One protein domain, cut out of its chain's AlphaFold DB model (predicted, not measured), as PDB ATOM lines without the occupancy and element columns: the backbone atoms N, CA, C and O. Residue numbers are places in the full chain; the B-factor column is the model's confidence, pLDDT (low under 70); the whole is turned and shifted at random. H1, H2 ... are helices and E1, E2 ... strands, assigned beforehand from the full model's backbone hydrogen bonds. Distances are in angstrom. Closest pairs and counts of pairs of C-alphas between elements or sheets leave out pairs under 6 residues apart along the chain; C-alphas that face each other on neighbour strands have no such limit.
ATOM      1  N   LYS A  22     -50.591 -53.900  -3.920       85.56
ATOM      2  CA  LYS A  22     -50.978 -55.235  -4.396       85.56
ATOM      3  C   LYS A  22     -49.821 -56.200  -4.133       85.56
ATOM      4  O   LYS A  22     -48.734 -55.764  -3.776       85.56
ATOM      5  N   GLU A  23     -50.056 -57.487  -4.360       84.81
ATOM      6  CA  GLU A  23     -49.104 -58.575  -4.086       84.81
ATOM      7  C   GLU A  23     -47.676 -58.283  -4.589       84.81
ATOM      8  O   GLU A  23     -46.746 -58.249  -3.790       84.81
ATOM      9  N   HIS A  24     -47.523 -57.927  -5.869       89.44
ATOM     10  CA  HIS A  24     -46.204 -57.710  -6.490       89.44
ATOM     11  C   HIS A  24     -45.914 -56.256  -6.893       89.44
ATOM     12  O   HIS A  24     -44.928 -55.979  -7.579       89.44
ATOM     13  N   GLN A  25     -46.789 -55.310  -6.548       85.75
ATOM     14  CA  GLN A  25     -46.638 -53.916  -6.959       85.75
ATOM     15  C   GLN A  25     -47.281 -52.975  -5.950       85.75
ATOM     16  O   GLN A  25     -48.385 -53.221  -5.473       85.75
ATOM     17  N   ALA A  26     -46.634 -51.847  -5.696       85.94
ATOM     18  CA  ALA A  26     -47.167 -50.789  -4.859       85.94
ATOM     19  C   ALA A  26     -47.063 -49.438  -5.559       85.94
ATOM     20  O   ALA A  26     -46.335 -49.267  -6.542       85.94
ATOM     21  N   THR A  27     -47.814 -48.474  -5.035       86.69
ATOM     22  CA  THR A  27     -47.702 -47.075  -5.431       86.69
ATOM     23  C   THR A  27     -47.224 -46.213  -4.287       86.69
ATOM     24  O   THR A  27     -47.415 -46.532  -3.114       86.69
ATOM     25  N   ALA A  28     -46.634 -45.083  -4.646       81.06
ATOM     26  CA  ALA A  28     -46.345 -44.027  -3.704       81.06
ATOM     27  C   ALA A  28     -46.638 -42.670  -4.308       81.06
ATOM     28  O   ALA A  28     -46.385 -42.427  -5.487       81.06
ATOM     29  N   THR A  29     -47.141 -41.781  -3.465       80.62
ATOM     30  CA  THR A  29     -47.505 -40.421  -3.831       80.62
ATOM     31  C   THR A  29     -46.663 -39.429  -3.051       80.62
ATOM     32  O   THR A  29     -46.366 -39.651  -1.876       80.62
ATOM     33  N   CYS A  30     -46.328 -38.296  -3.668       77.75
ATOM     34  CA  CYS A  30     -45.854 -37.161  -2.883       77.75
ATOM     35  C   CYS A  30     -46.993 -36.630  -1.998       77.75
ATOM     36  O   CYS A  30     -48.168 -36.917  -2.227       77.75
ATOM     37  N   TYR A  31     -46.667 -35.833  -0.985       77.06
ATOM     38  CA  TYR A  31     -47.650 -35.476   0.035       77.06
ATOM     39  C   TYR A  31     -48.749 -34.508  -0.447       77.06
ATOM     40  O   TYR A  31     -49.848 -34.578   0.081       77.06
ATOM     41  N   CYS A  32     -48.565 -33.700  -1.504       77.00
ATOM     42  CA  CYS A  32     -49.717 -33.034  -2.162       77.00
ATOM     43  C   CYS A  32     -50.533 -33.952  -3.070       77.00
ATOM     44  O   CYS A  32     -51.575 -33.534  -3.558       77.00
ATOM     45  N   GLY A  33     -50.034 -35.143  -3.391       79.19
ATOM     46  CA  GLY A  33     -50.651 -36.029  -4.367       79.19
ATOM     47  C   GLY A  33     -50.306 -35.732  -5.829       79.19
ATOM     48  O   GLY A  33     -50.614 -36.562  -6.675       79.19
ATOM     49  N   ALA A  34     -49.628 -34.624  -6.154       82.50
ATOM     50  CA  ALA A  34     -49.340 -34.234  -7.543       82.50
ATOM     51  C   ALA A  34     -48.483 -35.252  -8.322       82.50
ATOM     52  O   ALA A  34     -48.577 -35.336  -9.542       82.50
ATOM     53  N   VAL A  35     -47.662 -36.036  -7.621       82.31
ATOM     54  CA  VAL A  35     -46.808 -37.086  -8.186       82.31
ATOM     55  C   VAL A  35     -47.260 -38.435  -7.654       82.31
ATOM     56  O   VAL A  35     -47.496 -38.563  -6.451       82.31
ATOM     57  N   GLN A  36     -47.318 -39.439  -8.529       85.00
ATOM     58  CA  GLN A  36     -47.511 -40.836  -8.146       85.00
ATOM     59  C   GLN A  36     -46.615 -41.750  -8.972       85.00
ATOM     60  O   GLN A  36     -46.556 -41.658 -10.201       85.00
ATOM     61  N   LEU A  37     -45.954 -42.666  -8.278       84.88
ATOM     62  CA  LEU A  37     -45.082 -43.686  -8.835       84.88
ATOM     63  C   LEU A  37     -45.672 -45.066  -8.555       84.88
ATOM     64  O   LEU A  37     -46.357 -45.247  -7.550       84.88
ATOM     65  N   ALA A  38     -45.380 -46.032  -9.420       86.94
ATOM     66  CA  ALA A  38     -45.652 -47.446  -9.207       86.94
ATOM     67  C   ALA A  38     -44.371 -48.259  -9.399       86.94
ATOM     68  O   ALA A  38     -43.642 -48.056 -10.371       86.94
ATOM     69  N   PHE A  39     -44.114 -49.191  -8.491       84.31
ATOM     70  CA  PHE A  39     -42.885 -49.982  -8.450       84.31
ATOM     71  C   PHE A  39     -43.171 -51.386  -7.904       84.31
ATOM     72  O   PHE A  39     -44.150 -51.569  -7.174       84.31
ATOM     73  N   PRO A  40     -42.365 -52.392  -8.273       88.06
ATOM     74  CA  PRO A  40     -42.531 -53.740  -7.754       88.06
ATOM     75  C   PRO A  40     -42.145 -53.823  -6.276       88.06
ATOM     76  O   PRO A  40     -41.261 -53.107  -5.809       88.06
ATOM     77  N   THR A  41     -42.801 -54.721  -5.549       86.75
ATOM     78  CA  THR A  41     -42.516 -55.027  -4.136       86.75
ATOM     79  C   THR A  41     -41.505 -56.161  -3.968       86.75
ATOM     80  O   THR A  41     -41.122 -56.486  -2.848       86.75
ATOM     81  N   GLU A  42     -41.048 -56.742  -5.078       89.69
ATOM     82  CA  GLU A  42     -40.159 -57.899  -5.128       89.69
ATOM     83  C   GLU A  42     -39.071 -57.716  -6.200       89.69
ATOM     84  O   GLU A  42     -39.150 -56.848  -7.082       89.69
ATOM     85  N   GLY A  43     -38.023 -58.535  -6.112       83.94
ATOM     86  CA  GLY A  43     -36.985 -58.604  -7.138       83.94
ATOM     87  C   GLY A  43     -37.544 -59.110  -8.481       83.94
ATOM     88  O   GLY A  43     -38.577 -59.773  -8.509       83.94
ATOM     89  N   PRO A  44     -36.887 -58.816  -9.616       87.62
ATOM     90  CA  PRO A  44     -35.597 -58.129  -9.763       87.62
ATOM     91  C   PRO A  44     -35.688 -56.593  -9.733       87.62
ATOM     92  O   PRO A  44     -34.662 -55.920  -9.764       87.62
ATOM     93  N   GLY A  45     -36.899 -56.026  -9.703       73.94
ATOM     94  CA  GLY A  45     -37.083 -54.576  -9.750       73.94
ATOM     95  C   GLY A  45     -36.845 -53.881  -8.409       73.94
ATOM     96  O   GLY A  45     -36.316 -52.772  -8.400       73.94
ATOM     97  N   LEU A  46     -37.180 -54.530  -7.289       80.94
ATOM     98  CA  LEU A  46     -36.746 -54.109  -5.957       80.94
ATOM     99  C   LEU A  46     -35.323 -54.623  -5.708       80.94
ATOM    100  O   LEU A  46     -35.113 -55.810  -5.474       80.94
ATOM    101  N   VAL A  47     -34.346 -53.720  -5.771       80.00
ATOM    102  CA  VAL A  47     -32.915 -54.047  -5.666       80.00
ATOM    103  C   VAL A  47     -32.487 -54.207  -4.210       80.00
ATOM    104  O   VAL A  47     -31.667 -55.062  -3.885       80.00
ATOM    105  N   GLY A  48     -33.033 -53.387  -3.312       75.62
ATOM    106  CA  GLY A  48     -32.704 -53.477  -1.898       75.62
ATOM    107  C   GLY A  48     -33.466 -52.487  -1.034       75.62
ATOM    108  O   GLY A  48     -33.963 -51.473  -1.516       75.62
ATOM    109  N   THR A  49     -33.522 -52.787   0.257       80.06
ATOM    110  CA  THR A  49     -34.160 -51.974   1.298       80.06
ATOM    111  C   THR A  49     -33.154 -51.736   2.418       80.06
ATOM    112  O   THR A  49     -32.484 -52.678   2.841       80.06
ATOM    113  N   PHE A  50     -33.028 -50.508   2.914       81.06
ATOM    114  CA  PHE A  50     -32.037 -50.165   3.933       81.06
ATOM    115  C   PHE A  50     -32.495 -49.009   4.824       81.06
ATOM    116  O   PHE A  50     -33.300 -48.167   4.428       81.06
ATOM    117  N   LEU A  51     -31.941 -48.953   6.034       83.69
ATOM    118  CA  LEU A  51     -32.106 -47.830   6.953       83.69
ATOM    119  C   LEU A  51     -30.921 -46.875   6.799       83.69
ATOM    120  O   LEU A  51     -29.769 -47.277   6.952       83.69
ATOM    121  N   CYS A  52     -31.202 -45.609   6.509       77.06
ATOM    122  CA  CYS A  52     -30.190 -44.565   6.387       77.06
ATOM    123  C   CYS A  52     -30.294 -43.565   7.536       77.06
ATOM    124  O   CYS A  52     -31.386 -43.134   7.895       77.06
ATOM    125  N   HIS A  53     -29.149 -43.160   8.077       83.94
ATOM    126  CA  HIS A  53     -29.038 -42.184   9.164       83.94
ATOM    127  C   HIS A  53     -28.171 -40.978   8.789       83.94
ATOM    128  O   HIS A  53     -27.774 -40.207   9.665       83.94
ATOM    129  N   CYS A  54     -27.841 -40.810   7.504       78.12
ATOM    130  CA  CYS A  54     -27.044 -39.669   7.072       78.12
ATOM    131  C   CYS A  54     -27.787 -38.351   7.338       78.12
ATOM    132  O   CYS A  54     -29.019 -38.313   7.437       78.12
ATOM    133  N   SER A  55     -27.026 -37.261   7.433       80.38
ATOM    134  CA  SER A  55     -27.557 -35.924   7.702       80.38
ATOM    135  C   SER A  55     -28.677 -35.533   6.738       80.38
ATOM    136  O   SER A  55     -29.682 -34.984   7.176       80.38
ATOM    137  N   ASP A  56     -28.549 -35.869   5.455       76.94
ATOM    138  CA  ASP A  56     -29.549 -35.523   4.444       76.94
ATOM    139  C   ASP A  56     -30.849 -36.307   4.638       76.94
ATOM    140  O   ASP A  56     -31.925 -35.718   4.677       76.94
ATOM    141  N   CYS A  57     -30.772 -37.621   4.862       73.19
ATOM    142  CA  CYS A  57     -31.950 -38.456   5.120       73.19
ATOM    143  C   CYS A  57     -32.679 -38.050   6.408       73.19
ATOM    144  O   CYS A  57     -33.912 -38.057   6.449       73.19
ATOM    145  N   ARG A  58     -31.935 -37.645   7.442       80.88
ATOM    146  CA  ARG A  58     -32.509 -37.108   8.683       80.88
ATOM    147  C   ARG A  58     -33.182 -35.755   8.458       80.88
ATOM    148  O   ARG A  58     -34.280 -35.542   8.956       80.88
ATOM    149  N   LYS A  59     -32.559 -34.863   7.679       78.38
ATOM    150  CA  LYS A  59     -33.128 -33.551   7.322       78.38
ATOM    151  C   LYS A  59     -34.395 -33.683   6.479       78.38
ATOM    152  O   LYS A  59     -35.374 -33.008   6.763       78.38
ATOM    153  N   ILE A  60     -34.392 -34.566   5.480       76.00
ATOM    154  CA  ILE A  60     -35.528 -34.769   4.570       76.00
ATOM    155  C   ILE A  60     -36.732 -35.356   5.309       76.00
ATOM    156  O   ILE A  60     -37.862 -34.939   5.076       76.00
ATOM    157  N   THR A  61     -36.507 -36.323   6.200       75.38
ATOM    158  CA  THR A  61     -37.603 -37.019   6.894       75.38
ATOM    159  C   THR A  61     -37.957 -36.418   8.254       75.38
ATOM    160  O   THR A  61     -38.946 -36.839   8.850       75.38
ATOM    161  N   ALA A  62     -37.156 -35.475   8.762       79.81
ATOM    162  CA  ALA A  62     -37.212 -34.979  10.140       79.81
ATOM    163  C   ALA A  62     -37.202 -36.107  11.203       79.81
ATOM    164  O   ALA A  62     -37.733 -35.948  12.300       79.81
ATOM    165  N   SER A  63     -36.590 -37.252  10.879       79.19
ATOM    166  CA  SER A  63     -36.509 -38.447  11.724       79.19
ATOM    167  C   SER A  63     -35.054 -38.792  12.064       79.19
ATOM    168  O   SER A  63     -34.110 -38.286  11.453       79.19
ATOM    169  N   MET A  64     -34.850 -39.676  13.046       83.06
ATOM    170  CA  MET A  64     -33.524 -40.225  13.369       83.06
ATOM    171  C   MET A  64     -32.982 -41.135  12.255       83.06
ATOM    172  O   MET A  64     -31.769 -41.195  12.056       83.06
ATOM    173  N   PHE A  65     -33.875 -41.802  11.520       82.88
ATOM    174  CA  PHE A  65     -33.557 -42.710  10.418       82.88
ATOM    175  C   PHE A  65     -34.605 -42.587   9.308       82.88
ATOM    176  O   PHE A  65     -35.772 -42.297   9.576       82.88
ATOM    177  N   ALA A  66     -34.196 -42.882   8.076       74.81
ATOM    178  CA  ALA A  66     -35.075 -43.035   6.925       74.81
ATOM    179  C   ALA A  66     -35.032 -44.482   6.418       74.81
ATOM    180  O   ALA A  66     -33.957 -45.002   6.107       74.81
ATOM    181  N   SER A  67     -36.200 -45.113   6.301       80.75
ATOM    182  CA  SER A  67     -36.358 -46.370   5.569       80.75
ATOM    183  C   SER A  67     -36.393 -46.070   4.079       80.75
ATOM    184  O   SER A  67     -37.302 -45.398   3.601       80.75
ATOM    185  N   ASN A  68     -35.395 -46.554   3.354       78.75
ATOM    186  CA  ASN A  68     -35.251 -46.336   1.924       78.75
ATOM    187  C   ASN A  68     -35.237 -47.663   1.183       78.75
ATOM    188  O   ASN A  68     -34.889 -48.710   1.733       78.75
ATOM    189  N   PHE A  69     -35.565 -47.599  -0.098       81.38
ATOM    190  CA  PHE A  69     -35.412 -48.722  -0.994       81.38
ATOM    191  C   PHE A  69     -34.980 -48.262  -2.379       81.38
ATOM    192  O   PHE A  69     -35.113 -47.097  -2.756       81.38
ATOM    193  N   ILE A  70     -34.402 -49.201  -3.111       81.44
ATOM    194  CA  ILE A  70     -33.806 -48.982  -4.418       81.44
ATOM    195  C   ILE A  70     -34.652 -49.728  -5.437       81.44
ATOM    196  O   ILE A  70     -34.815 -50.944  -5.326       81.44
ATOM    197  N   ILE A  71     -35.162 -49.000  -6.429       75.94
ATOM    198  CA  ILE A  71     -35.893 -49.578  -7.554       75.94
ATOM    199  C   ILE A  71     -35.045 -49.426  -8.812       75.94
ATOM    200  O   ILE A  71     -34.549 -48.341  -9.119       75.94
ATOM    201  N   ALA A  72     -34.886 -50.517  -9.556       74.19
ATOM    202  CA  ALA A  72     -34.272 -50.465 -10.873       74.19
ATOM    203  C   ALA A  72     -35.150 -49.631 -11.820       74.19
ATOM    204  O   ALA A  72     -36.354 -49.872 -11.924       74.19
ATOM    205  N   ASP A  73     -34.552 -48.669 -12.526       75.12
ATOM    206  CA  ASP A  73     -35.295 -47.673 -13.313       75.12
ATOM    207  C   ASP A  73     -36.217 -48.308 -14.366       75.12
ATOM    208  O   ASP A  73     -37.359 -47.887 -14.535       75.12
ATOM    209  N   ALA A  74     -35.785 -49.423 -14.966       77.75
ATOM    210  CA  ALA A  74     -36.577 -50.204 -15.918       77.75
ATOM    211  C   ALA A  74     -37.936 -50.693 -15.367       77.75
ATOM    212  O   ALA A  74     -38.857 -50.962 -16.138       77.75
ATOM    213  N   TYR A  75     -38.073 -50.814 -14.044       79.19
ATOM    214  CA  TYR A  75     -39.283 -51.293 -13.373       79.19
ATOM    215  C   TYR A  75     -40.114 -50.167 -12.745       79.19
ATOM    216  O   TYR A  75     -41.223 -50.419 -12.264       79.19
ATOM    217  N   LEU A  76     -39.612 -48.929 -12.757       82.75
ATOM    218  CA  LEU A  76     -40.293 -47.780 -12.181       82.75
ATOM    219  C   LEU A  76     -41.259 -47.152 -13.188       82.75
ATOM    220  O   LEU A  76     -40.880 -46.732 -14.281       82.75
ATOM    221  N   LYS A  77     -42.527 -47.016 -12.801       85.25
ATOM    222  CA  LYS A  77     -43.558 -46.378 -13.626       85.25
ATOM    223  C   LYS A  77     -44.006 -45.067 -13.001       85.25
ATOM    224  O   LYS A  77     -44.381 -45.022 -11.834       85.25
ATOM    225  N   HIS A  78     -44.022 -44.008 -13.802       85.69
ATOM    226  CA  HIS A  78     -44.599 -42.725 -13.413       85.69
ATOM    227  C   HIS A  78     -46.076 -42.731 -13.803       85.69
ATOM    228  O   HIS A  78     -46.389 -42.715 -14.991       85.69
ATOM    229  N   LEU A  79     -46.975 -42.793 -12.820       88.12
ATOM    230  CA  LEU A  79     -48.417 -42.766 -13.080       88.12
ATOM    231  C   LEU A  79     -48.909 -41.334 -13.318       88.12
ATOM    232  O   LEU A  79     -49.756 -41.119 -14.181       88.12
ATOM    233  N   ARG A  80     -48.359 -40.354 -12.585       88.94
ATOM    234  CA  ARG A  80     -48.629 -38.919 -12.787       88.94
ATOM    235  C   ARG A  80     -47.512 -38.027 -12.255       88.94
ATOM    236  O   ARG A  80     -46.743 -38.441 -11.386       88.94
ATOM    237  N   GLY A  81     -47.489 -36.785 -12.738       83.44
ATOM    238  CA  GLY A  81     -46.668 -35.706 -12.193       83.44
ATOM    239  C   GLY A  81     -45.177 -35.846 -12.460       83.44
ATOM    240  O   GLY A  81     -44.371 -35.356 -11.672       83.44
ATOM    241  N   ARG A  82     -44.789 -36.518 -13.550       81.25
ATOM    242  CA  ARG A  82     -43.375 -36.684 -13.916       81.25
ATOM    243  C   ARG A  82     -42.699 -35.330 -14.140       81.25
ATOM    244  O   ARG A  82     -41.564 -35.133 -13.731       81.25
ATOM    245  N   GLU A  83     -43.425 -34.396 -14.733       78.75
ATOM    246  CA  GLU A  83     -43.037 -33.009 -14.977       78.75
ATOM    247  C   GLU A  83     -42.887 -32.167 -13.699       78.75
ATOM    248  O   GLU A  83     -42.235 -31.127 -13.720       78.75
ATOM    249  N   ASN A  84     -43.454 -32.620 -12.575       75.69
ATOM    250  CA  ASN A  84     -43.381 -31.923 -11.288       75.69
ATOM    251  C   ASN A  84     -42.164 -32.349 -10.443       75.69
ATOM    252  O   ASN A  84     -41.982 -31.854  -9.323       75.69
ATOM    253  N   LEU A  85     -41.344 -33.276 -10.949       71.44
ATOM    254  CA  LEU A  85     -40.126 -33.755 -10.299       71.44
ATOM    255  C   LEU A  85     -38.933 -32.827 -10.583       71.44
ATOM    256  O   LEU A  85     -38.752 -32.340 -11.696       71.44
ATOM    257  N   LYS A  86     -38.093 -32.606  -9.566       64.44
ATOM    258  CA  LYS A  86     -36.844 -31.830  -9.643       64.44
ATOM    259  C   LYS A  86     -35.697 -32.598  -9.001       64.44
ATOM    260  O   LYS A  86     -35.890 -33.211  -7.958       64.44
ATOM    261  N   THR A  87     -34.511 -32.499  -9.600       61.41
ATOM    262  CA  THR A  87     -33.274 -33.148  -9.135       61.41
ATOM    263  C   THR A  87     -32.434 -32.228  -8.265       61.41
ATOM    264  O   THR A  87     -32.281 -31.056  -8.598       61.41
ATOM    265  N   TYR A  88     -31.835 -32.770  -7.206       58.00
ATOM    266  CA  TYR A  88     -30.804 -32.094  -6.424       58.00
ATOM    267  C   TYR A  88     -29.607 -32.991  -6.210       58.00
ATOM    268  O   TYR A  88     -29.747 -34.178  -5.926       58.00
ATOM    269  N   ILE A  89     -28.435 -32.387  -6.351       60.66
ATOM    270  CA  ILE A  89     -27.142 -33.029  -6.187       60.66
ATOM    271  C   ILE A  89     -26.332 -32.105  -5.271       60.66
ATOM    272  O   ILE A  89     -26.060 -30.970  -5.668       60.66
ATOM    273  N   PRO A  90     -25.976 -32.531  -4.046       53.22
ATOM    274  CA  PRO A  90     -25.159 -31.714  -3.160       53.22
ATOM    275  C   PRO A  90     -23.730 -31.563  -3.705       53.22
ATOM    276  O   PRO A  90     -23.150 -32.488  -4.278       53.22
ATOM    277  N   VAL A  91     -23.144 -30.384  -3.489       50.72
ATOM    278  CA  VAL A  91     -21.810 -29.986  -3.986       50.72
ATOM    279  C   VAL A  91     -20.640 -30.788  -3.403       50.72
ATOM    280  O   VAL A  91     -19.554 -30.773  -3.975       50.72
ATOM    281  N   THR A 128     -29.895 -45.904 -11.317       33.72
ATOM    282  CA  THR A 128     -30.504 -46.547 -10.149       33.72
ATOM    283  C   THR A 128     -31.317 -45.511  -9.384       33.72
ATOM    284  O   THR A 128     -30.750 -44.671  -8.688       33.72
ATOM    285  N   THR A 129     -32.640 -45.539  -9.533       35.19
ATOM    286  CA  THR A 129     -33.530 -44.528  -8.951       35.19
ATOM    287  C   THR A 129     -33.817 -44.855  -7.481       35.19
ATOM    288  O   THR A 129     -34.484 -45.838  -7.156       35.19
ATOM    289  N   VAL A 130     -33.292 -44.029  -6.571       34.34
ATOM    290  CA  VAL A 130     -33.523 -44.150  -5.121       34.34
ATOM    291  C   VAL A 130     -34.712 -43.284  -4.735       34.34
ATOM    292  O   VAL A 130     -34.635 -42.059  -4.796       34.34
ATOM    293  N   ILE A 131     -35.810 -43.919  -4.332       37.19
ATOM    294  CA  ILE A 131     -37.047 -43.226  -3.978       37.19
ATOM    295  C   ILE A 131     -37.197 -43.266  -2.458       37.19
ATOM    296  O   ILE A 131     -37.438 -44.321  -1.873       37.19
ATOM    297  N   THR A 132     -37.078 -42.111  -1.806       35.47
ATOM    298  CA  THR A 132     -37.439 -41.979  -0.390       35.47
ATOM    299  C   THR A 132     -38.939 -41.750  -0.299       35.47
ATOM    300  O   THR A 132     -39.434 -40.643  -0.506       35.47
ATOM    301  N   ILE A 133     -39.677 -42.822  -0.023       40.09
ATOM    302  CA  ILE A 133     -41.109 -42.755   0.260       40.09
ATOM    303  C   ILE A 133     -41.278 -42.884   1.763       40.09
ATOM    304  O   ILE A 133     -40.992 -43.929   2.342       40.09
ATOM    305  N   THR A 134     -41.772 -41.824   2.395       32.06
ATOM    306  CA  THR A 134     -42.221 -41.882   3.785       32.06
ATOM    307  C   THR A 134     -43.463 -42.768   3.845       32.06
ATOM    308  O   THR A 134     -44.571 -42.327   3.550       32.06
ATOM    309  N   THR A 135     -43.288 -44.047   4.175       30.33
ATOM    310  CA  THR A 135     -44.406 -44.977   4.346       30.33
ATOM    311  C   THR A 135     -45.071 -44.747   5.702       30.33
ATOM    312  O   THR A 135     -44.437 -44.933   6.740       30.33
ATOM    313  N   THR A 136     -46.361 -44.416   5.723       24.42
ATOM    314  CA  THR A 136     -47.195 -44.629   6.915       24.42
ATOM    315  C   THR A 136     -47.697 -46.072   6.880       24.42
ATOM    316  O   THR A 136     -48.492 -46.435   6.017       24.42
ATOM    317  N   ILE A 137     -47.211 -46.920   7.789       25.77
ATOM    318  CA  ILE A 137     -47.634 -48.322   7.878       25.77
ATOM    319  C   ILE A 137     -49.039 -48.367   8.490       25.77
ATOM    320  O   ILE A 137     -49.202 -48.136   9.687       25.77
TER     321      ILE A 137
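What this domain is: This is residues 22 to 91 and 128 to 137 of the 230 residues of the protein "CENP-V/GFA domain-containing protein" of Penicillium arizonense (UniProt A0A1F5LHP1). Two small antiparallel sheets of three strands meet at an angle like a V, with the ends of E2, E3 and E4 near each other at the corner. The short helix H1 is at the far end of the E3 and E4 pair, away from that corner. The printed part has 80 residues with six named strands and one named helix, in the order E1, E2, E3, H1, E4, E5, E6; under half of the residues are in named elements. One sheet has the order E1, E2, E5 and the other E3, E4, E6, and the class is mostly strand. The whole is compact, with a radius of gyration of the C-alphas of 12.9 A and spans of 31 by 27 by 27 A.

How they stand to each other: E1, residues 25 to 29, and E2, residues 36 to 40, form a hairpin, antiparallel at 156 degrees, with N 28 and O 37 2.9 A apart, within hydrogen-bond range. E3, residues 46 to 52, follows E2 by a tight link; their closest C-alphas are those of Pro 40 and Leu 46, 6.1 A apart. H1, residues 55 to 61, only grazes the second sheet with its residues 56 to 61, and every O i to N i+4 pair in it is within hydrogen-bond range. E4, residues 66 to 72, is the inner strand of that sheet and comes closest to H1 at the C-alphas of Cys 57 and Ala 66, 5.8 A apart. E4 is antiparallel to E3 at 158 degrees, with N 50 and O 68 2.8 A apart. The closest C-alphas of E2 and E4 are those of Phe 39 and Ile 71, 7.1 A apart. E5, residues 77 to 80, is antiparallel to E2 at 160 degrees, with N 38 and O 77 2.8 A apart. E6, residues 128 to 131, is antiparallel to E4 at 144 degrees, with N 71 and O 129 3.3 A apart. H1 is apart from E1, E2 and E5.

Where its parts are: E1 begins at C-alpha 25, (-46.638, -53.916, -6.959), and is 13.9 A long; E2 is 13.8 A long. E3 measures 16.9 A, H1 10.1 A, and E4 19.3 A from first to last C-alpha, E4 beginning at (-35.075, -43.035, 6.925). E5 is 9.1 A and E6 9.6 A long, E6 ending at C-alpha 131, (-37.047, -43.226, -3.978).

The domain as a whole: The two C-alphas farthest apart, those of Glu 23 and Val 91, are 39.5 A apart. Residues 92 to 127 are not printed, and C-alphas 91 and 128 are 19.7 A apart across this cut. Of the links that are printed whole, E1 to E2 is short and the others are tight. The mean pLDDT of the printed part is 73.4; residues 86 to 91 and 128 to 137 are under 70, and E6 has a mean of 35.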